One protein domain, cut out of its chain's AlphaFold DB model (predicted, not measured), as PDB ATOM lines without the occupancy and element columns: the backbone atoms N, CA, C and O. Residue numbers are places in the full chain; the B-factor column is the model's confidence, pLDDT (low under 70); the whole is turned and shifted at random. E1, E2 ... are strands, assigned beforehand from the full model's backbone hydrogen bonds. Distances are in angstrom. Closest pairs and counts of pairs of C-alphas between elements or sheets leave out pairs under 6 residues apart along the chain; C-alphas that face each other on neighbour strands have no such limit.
ATOM      1  N   LEU A  14     263.652 282.565 324.124       92.62
ATOM      2  CA  LEU A  14     262.763 283.615 323.659       92.62
ATOM      3  C   LEU A  14     261.518 283.662 324.550       92.62
ATOM      4  O   LEU A  14     260.720 282.728 324.582       92.62
ATOM      5  N   GLY A  15     261.358 284.780 325.253       92.75
ATOM      6  CA  GLY A  15     260.194 285.068 326.079       92.75
ATOM      7  C   GLY A  15     259.371 286.217 325.509       92.75
ATOM      8  O   GLY A  15     259.933 287.251 325.144       92.75
ATOM      9  N   VAL A  16     258.048 286.051 325.447       93.12
ATOM     10  CA  VAL A  16     257.113 287.082 324.974       93.12
ATOM     11  C   VAL A  16     255.933 287.209 325.933       93.12
ATOM     12  O   VAL A  16     255.305 286.215 326.302       93.12
ATOM     13  N   GLY A  17     255.620 288.451 326.319       92.25
ATOM     14  CA  GLY A  17     254.594 288.751 327.322       92.25
ATOM     15  C   GLY A  17     254.970 288.234 328.701       92.25
ATOM     16  O   GLY A  17     255.951 287.511 328.846       92.25
ATOM     17  N   GLY A  18     254.202 288.592 329.723       86.81
ATOM     18  CA  GLY A  18     254.473 288.108 331.074       86.81
ATOM     19  C   GLY A  18     254.238 289.117 332.185       86.81
ATOM     20  O   GLY A  18     253.703 290.210 331.980       86.81
ATOM     21  N   SER A  19     254.664 288.713 333.376       82.88
ATOM     22  CA  SER A  19     254.792 289.551 334.568       82.88
ATOM     23  C   SER A  19     256.012 289.104 335.376       82.88
ATOM     24  O   SER A  19     256.565 288.030 335.132       82.88
ATOM     25  N   VAL A  20     256.433 289.915 336.348       80.25
ATOM     26  CA  VAL A  20     257.545 289.560 337.248       80.25
ATOM     27  C   VAL A  20     257.234 288.280 338.037       80.25
ATOM     28  O   VAL A  20     258.134 287.478 338.269       80.25
ATOM     29  N   ASP A  21     255.964 288.064 338.386       78.06
ATOM     30  CA  ASP A  21     255.540 286.972 339.266       78.06
ATOM     31  C   ASP A  21     255.254 285.669 338.509       78.06
ATOM     32  O   ASP A  21     255.498 284.577 339.019       78.06
ATOM     33  N   THR A  22     254.725 285.770 337.287       74.75
ATOM     34  CA  THR A  22     254.292 284.608 336.490       74.75
ATOM     35  C   THR A  22     255.309 284.178 335.437       74.75
ATOM     36  O   THR A  22     255.146 283.120 334.836       74.75
ATOM     37  N   GLY A  23     256.336 284.992 335.179       84.88
ATOM     38  CA  GLY A  23     257.262 284.774 334.072       84.88
ATOM     39  C   GLY A  23     256.628 285.079 332.713       84.88
ATOM     40  O   GLY A  23     255.678 285.862 332.620       84.88
ATOM     41  N   PHE A  24     257.186 284.486 331.653       91.38
ATOM     42  CA  PHE A  24     256.759 284.743 330.278       91.38
ATOM     43  C   PHE A  24     255.454 284.033 329.923       91.38
ATOM     44  O   PHE A  24     255.231 282.898 330.337       91.38
ATOM     45  N   ARG A  25     254.614 284.672 329.100       91.50
ATOM     46  CA  ARG A  25     253.395 284.024 328.590       91.50
ATOM     47  C   ARG A  25     253.705 282.996 327.515       91.50
ATOM     48  O   ARG A  25     253.148 281.907 327.540       91.50
ATOM     49  N   LEU A  26     254.564 283.360 326.573       92.31
ATOM     50  CA  LEU A  26     255.165 282.438 325.626       92.31
ATOM     51  C   LEU A  26     256.634 282.294 325.993       92.31
ATOM     52  O   LEU A  26     257.358 283.292 326.035       92.31
ATOM     53  N   TRP A  27     257.061 281.066 326.239       92.88
ATOM     54  CA  TRP A  27     258.447 280.739 326.522       92.88
ATOM     55  C   TRP A  27     258.926 279.634 325.594       92.88
ATOM     56  O   TRP A  27     258.355 278.545 325.560       92.88
ATOM     57  N   ILE A  28     259.994 279.932 324.861       93.69
ATOM     58  CA  ILE A  28     260.718 278.995 324.009       93.69
ATOM     59  C   ILE A  28     262.153 278.938 324.543       93.69
ATOM     60  O   ILE A  28     262.918 279.882 324.320       93.69
ATOM     61  N   PRO A  29     262.529 277.881 325.275       92.88
ATOM     62  CA  PRO A  29     263.901 277.687 325.730       92.88
ATOM     63  C   PRO A  29     264.888 277.557 324.565       92.88
ATOM     64  O   PRO A  29     264.513 277.172 323.461       92.88
ATOM     65  N   GLU A  30     266.176 277.784 324.829       92.88
ATOM     66  CA  GLU A  30     267.257 277.509 323.865       92.88
ATOM     67  C   GLU A  30     267.276 276.043 323.386       92.88
ATOM     68  O   GLU A  30     267.612 275.784 322.234       92.88
ATOM     69  N   SER A  31     266.871 275.090 324.236       92.38
ATOM     70  CA  SER A  31     266.765 273.669 323.875       92.38
ATOM     71  C   SER A  31     265.613 273.355 322.922       92.38
ATOM     72  O   SER A  31     265.579 272.256 322.380       92.38
ATOM     73  N   LEU A  32     264.660 274.279 322.747       90.50
ATOM     74  CA  LEU A  32     263.372 274.062 322.074       90.50
ATOM     75  C   LEU A  32     262.473 272.999 322.742       90.50
ATOM     76  O   LEU A  32     261.390 272.697 322.243       90.50
ATOM     77  N   GLU A  33     262.875 272.476 323.901       90.38
ATOM     78  CA  GLU A  33     262.138 271.486 324.688       90.38
ATOM     79  C   GLU A  33     261.504 272.138 325.918       90.38
ATOM     80  O   GLU A  33     262.146 272.952 326.580       90.38
ATOM     81  N   GLY A  34     260.274 271.752 326.265       88.81
ATOM     82  CA  GLY A  34     259.555 272.344 327.400       88.81
ATOM     83  C   GLY A  34     259.048 273.759 327.108       88.81
ATOM     84  O   GLY A  34     259.125 274.642 327.966       88.81
ATOM     85  N   CYS A  35     258.570 273.993 325.882       91.81
ATOM     86  CA  CYS A  35     257.960 275.265 325.511       91.81
ATOM     87  C   CYS A  35     256.617 275.447 326.230       91.81
ATOM     88  O   CYS A  35     255.871 274.487 326.423       91.81
ATOM     89  N   VAL A  36     256.304 276.687 326.616       91.12
ATOM     90  CA  VAL A  36     255.099 277.019 327.393       91.12
ATOM     91  C   VAL A  36     254.330 278.158 326.735       91.12
ATOM     92  O   VAL A  36     254.913 279.164 326.334       91.12
ATOM     93  N   ALA A  37     253.013 278.002 326.655       91.75
ATOM     94  CA  ALA A  37     252.044 278.954 326.136       91.75
ATOM     95  C   ALA A  37     250.900 279.137 327.151       91.75
ATOM     96  O   ALA A  37     249.933 278.374 327.186       91.75
ATOM     97  N   GLY A  38     251.019 280.164 327.989       88.25
ATOM     98  CA  GLY A  38     250.028 280.529 328.998       88.25
ATOM     99  C   GLY A  38     248.803 281.252 328.428       88.25
ATOM    100  O   GLY A  38     248.807 281.789 327.315       88.25
ATOM    101  N   ASP A  39     247.743 281.311 329.232       89.00
ATOM    102  CA  ASP A  39     246.475 281.951 328.875       89.00
ATOM    103  C   ASP A  39     246.371 283.412 329.349       89.00
ATOM    104  O   ASP A  39     245.476 284.144 328.920       89.00
ATOM    105  N   ARG A  40     247.253 283.859 330.247       87.56
ATOM    106  CA  ARG A  40     247.173 285.175 330.895       87.56
ATOM    107  C   ARG A  40     248.548 285.754 331.156       87.56
ATOM    108  O   ARG A  40     249.486 285.035 331.484       87.56
ATOM    109  N   ASP A  41     248.626 287.074 331.068       89.88
ATOM    110  CA  ASP A  41     249.761 287.867 331.518       89.88
ATOM    111  C   ASP A  41     249.353 289.335 331.719       89.88
ATOM    112  O   ASP A  41     248.173 289.676 331.591       89.88
ATOM    113  N   ALA A  42     250.313 290.197 332.067       91.38
ATOM    114  CA  ALA A  42     250.078 291.626 332.284       91.38
ATOM    115  C   ALA A  42     250.280 292.490 331.022       91.38
ATOM    116  O   ALA A  42     249.909 293.662 331.024       91.38
ATOM    117  N   SER A  43     250.875 291.941 329.959       92.94
ATOM    118  CA  SER A  43     251.204 292.655 328.717       92.94
ATOM    119  C   SER A  43     250.129 292.515 327.635       92.94
ATOM    120  O   SER A  43     249.962 293.432 326.833       92.94
ATOM    121  N   PHE A  44     249.394 291.400 327.594       91.75
ATOM    122  CA  PHE A  44     248.403 291.122 326.549       91.75
ATOM    123  C   PHE A  44     247.030 290.725 327.109       91.75
ATOM    124  O   PHE A  44     246.881 290.315 328.259       91.75
ATOM    125  N   ALA A  45     246.001 290.805 326.259       92.19
ATOM    126  CA  ALA A  45     244.652 290.363 326.600       92.19
ATOM    127  C   ALA A  45     244.609 288.858 326.916       92.19
ATOM    128  O   ALA A  45     245.328 288.054 326.313       92.19
ATOM    129  N   TRP A  46     243.751 288.477 327.860       90.94
ATOM    130  CA  TRP A  46     243.616 287.093 328.305       90.94
ATOM    131  C   TRP A  46     243.017 286.199 327.216       90.94
ATOM    132  O   TRP A  46     242.136 286.611 326.464       90.94
ATOM    133  N   GLY A  47     243.489 284.959 327.167       88.19
ATOM    134  CA  GLY A  47     243.048 283.922 326.246       88.19
ATOM    135  C   GLY A  47     244.153 282.889 325.986       88.19
ATOM    136  O   GLY A  47     245.335 283.236 326.002       88.19
ATOM    137  N   PRO A  48     243.807 281.622 325.736       86.44
ATOM    138  CA  PRO A  48     244.804 280.597 325.442       86.44
ATOM    139  C   PRO A  48     245.540 280.910 324.127       86.44
ATOM    140  O   PRO A  48     244.900 281.214 323.122       86.44
ATOM    141  N   LEU A  49     246.878 280.845 324.138       86.19
ATOM    142  CA  LEU A  49     247.702 281.009 322.928       86.19
ATOM    143  C   LEU A  49     247.789 279.721 322.096       86.19
ATOM    144  O   LEU A  49     247.869 279.783 320.873       86.19
ATOM    145  N   ALA A  50     247.755 278.567 322.759       80.19
ATOM    146  CA  ALA A  50     247.675 277.254 322.135       80.19
ATOM    147  C   ALA A  50     246.298 276.632 322.413       80.19
ATOM    148  O   ALA A  50     245.671 276.913 323.437       80.19
ATOM    149  N   GLY A  51     245.800 275.796 321.496       69.06
ATOM    150  CA  GLY A  51     244.551 275.056 321.705       69.06
ATOM    151  C   GLY A  51     244.621 274.121 322.922       69.06
ATOM    152  O   GLY A  51     245.693 273.871 323.465       69.06
ATOM    153  N   LYS A  52     243.482 273.540 323.336       60.97
ATOM    154  CA  LYS A  52     243.413 272.483 324.377       60.97
ATOM    155  C   LYS A  52     244.005 271.143 323.900       60.97
ATOM    156  O   LYS A  52     243.412 270.082 324.086       60.97
ATOM    157  N   THR A  53     245.138 271.185 323.229       48.84
ATOM    158  CA  THR A  53     245.837 270.037 322.671       48.84
ATOM    159  C   THR A  53     247.204 269.984 323.311       48.84
ATOM    160  O   THR A  53     247.990 270.906 323.132       48.84
ATOM    161  N   GLY A  54     247.491 268.888 324.011       48.03
ATOM    162  CA  GLY A  54     248.876 268.441 324.104       48.03
ATOM    163  C   GLY A  54     249.503 268.334 325.481       48.03
ATOM    164  O   GLY A  54     250.688 268.052 325.544       48.03
ATOM    165  N   GLY A  55     248.744 268.403 326.576       47.88
ATOM    166  CA  GLY A  55     249.155 267.662 327.767       47.88
ATOM    167  C   GLY A  55     249.062 266.167 327.449       47.88
ATOM    168  O   GLY A  55     248.081 265.522 327.820       47.88
ATOM    169  N   GLY A  56     250.024 265.603 326.705       49.81
ATOM    170  CA  GLY A  56     250.209 264.151 326.654       49.81
ATOM    171  C   GLY A  56     250.197 263.641 328.094       49.81
ATOM    172  O   GLY A  56     250.645 264.372 328.968       49.81
ATOM    173  N   LYS A  57     249.605 262.471 328.379       45.66
ATOM    174  CA  LYS A  57     249.393 261.962 329.756       45.66
ATOM    175  C   LYS A  57     250.607 262.257 330.668       45.66
ATOM    176  O   LYS A  57     251.558 261.484 330.662       45.66
ATOM    177  N   GLY A  58     250.561 263.353 331.439       53.12
ATOM    178  CA  GLY A  58     251.664 263.823 332.292       53.12
ATOM    179  C   GLY A  58     252.224 265.241 332.048       53.12
ATOM    180  O   GLY A  58     252.944 265.714 332.920       53.12
ATOM    181  N   GLY A  59     251.907 265.928 330.942       56.88
ATOM    182  CA  GLY A  59     252.379 267.297 330.653       56.88
ATOM    183  C   GLY A  59     251.614 268.391 331.412       56.88
ATOM    184  O   GLY A  59     250.435 268.214 331.741       56.88
ATOM    185  N   ARG A  60     252.271 269.523 331.703       64.31
ATOM    186  CA  ARG A  60     251.622 270.692 332.329       64.31
ATOM    187  C   ARG A  60     250.691 271.397 331.344       64.31
ATOM    188  O   ARG A  60     250.878 271.375 330.132       64.31
ATOM    189  N   GLU A  61     249.676 272.061 331.888       71.38
ATOM    190  CA  GLU A  61     248.793 272.920 331.103       71.38
ATOM    191  C   GLU A  61     249.601 274.032 330.416       71.38
ATOM    192  O   GLU A  61     250.392 274.721 331.060       71.38
ATOM    193  N   GLY A  62     249.412 274.183 329.102       79.25
ATOM    194  CA  GLY A  62     250.134 275.155 328.282       79.25
ATOM    195  C   GLY A  62     251.481 274.672 327.736       79.25
ATOM    196  O   GLY A  62     252.096 275.417 326.980       79.25
ATOM    197  N   GLU A  63     251.949 273.463 328.064       87.56
ATOM    198  CA  GLU A  63     253.135 272.896 327.409       87.56
ATOM    199  C   GLU A  63     252.834 272.491 325.962       87.56
ATOM    200  O   GLU A  63     251.756 271.977 325.649       87.56
ATOM    201  N   PHE A  64     253.804 272.721 325.080       87.94
ATOM    202  CA  PHE A  64     253.739 272.299 323.688       87.94
ATOM    203  C   PHE A  64     255.122 271.905 323.163       87.94
ATOM    204  O   PHE A  64     256.153 272.360 323.662       87.94
ATOM    205  N   GLU A  65     255.131 271.065 322.133       90.25
ATOM    206  CA  GLU A  65     256.334 270.725 321.376       90.25
ATOM    207  C   GLU A  65     256.404 271.568 320.105       90.25
ATOM    208  O   GLU A  65     255.390 271.865 319.468       90.25
TER     209      GLU A  65
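Overview. This is residues 14 to 65 of the 135 residues of the protein "TLDc" of Nannochloropsis gaditana (UniProt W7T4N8). What is the main picture? With little regular structure, a small, twisted sheet of three strands has a long unnamed stretch, residues 38 to 65, looping out and folding back, its residues 63 to 64 pairing with E3. What makes it up? The printed part has 52 residues, 16 of them in E1, E2 and E3, the order along chain and antiparallel sheet; the class is all strand. It is compact, with a radius of gyration of the C-alphas of 10.8 A and spans of 30 by 24 by 15 A.

Along the chain. Where is the inner strand? E2, residues 23 to 29, measures 12.8 A. Where are the edge strands? E1, residues 14 to 19, measures 14.8 A from (262.763, 283.615, 323.659); E3, residues 35 to 37, measures 7.0 A and ends at (252.044, 278.954, 326.136).

Arrangement. How do neighbours pair? The strands form a meander, each the antiparallel neighbour of the one before. Hairpin E1 and E2, at 167 degrees, has N 16 and O 26 at 2.9 A; hairpin E2 and E3, at 149 degrees, has N 27 and O 36 at 2.9 A, both within hydrogen-bond range. What of E1 and E3? They are apart.

Size, cuts and confidence. How large is it? The farthest C-alphas, of Ser 43 and Lys 57, are 30.8 A apart. Are there breaks or doubts? The printed part has no cut, both links are tight, and residues 51 to 60 have pLDDT under 70.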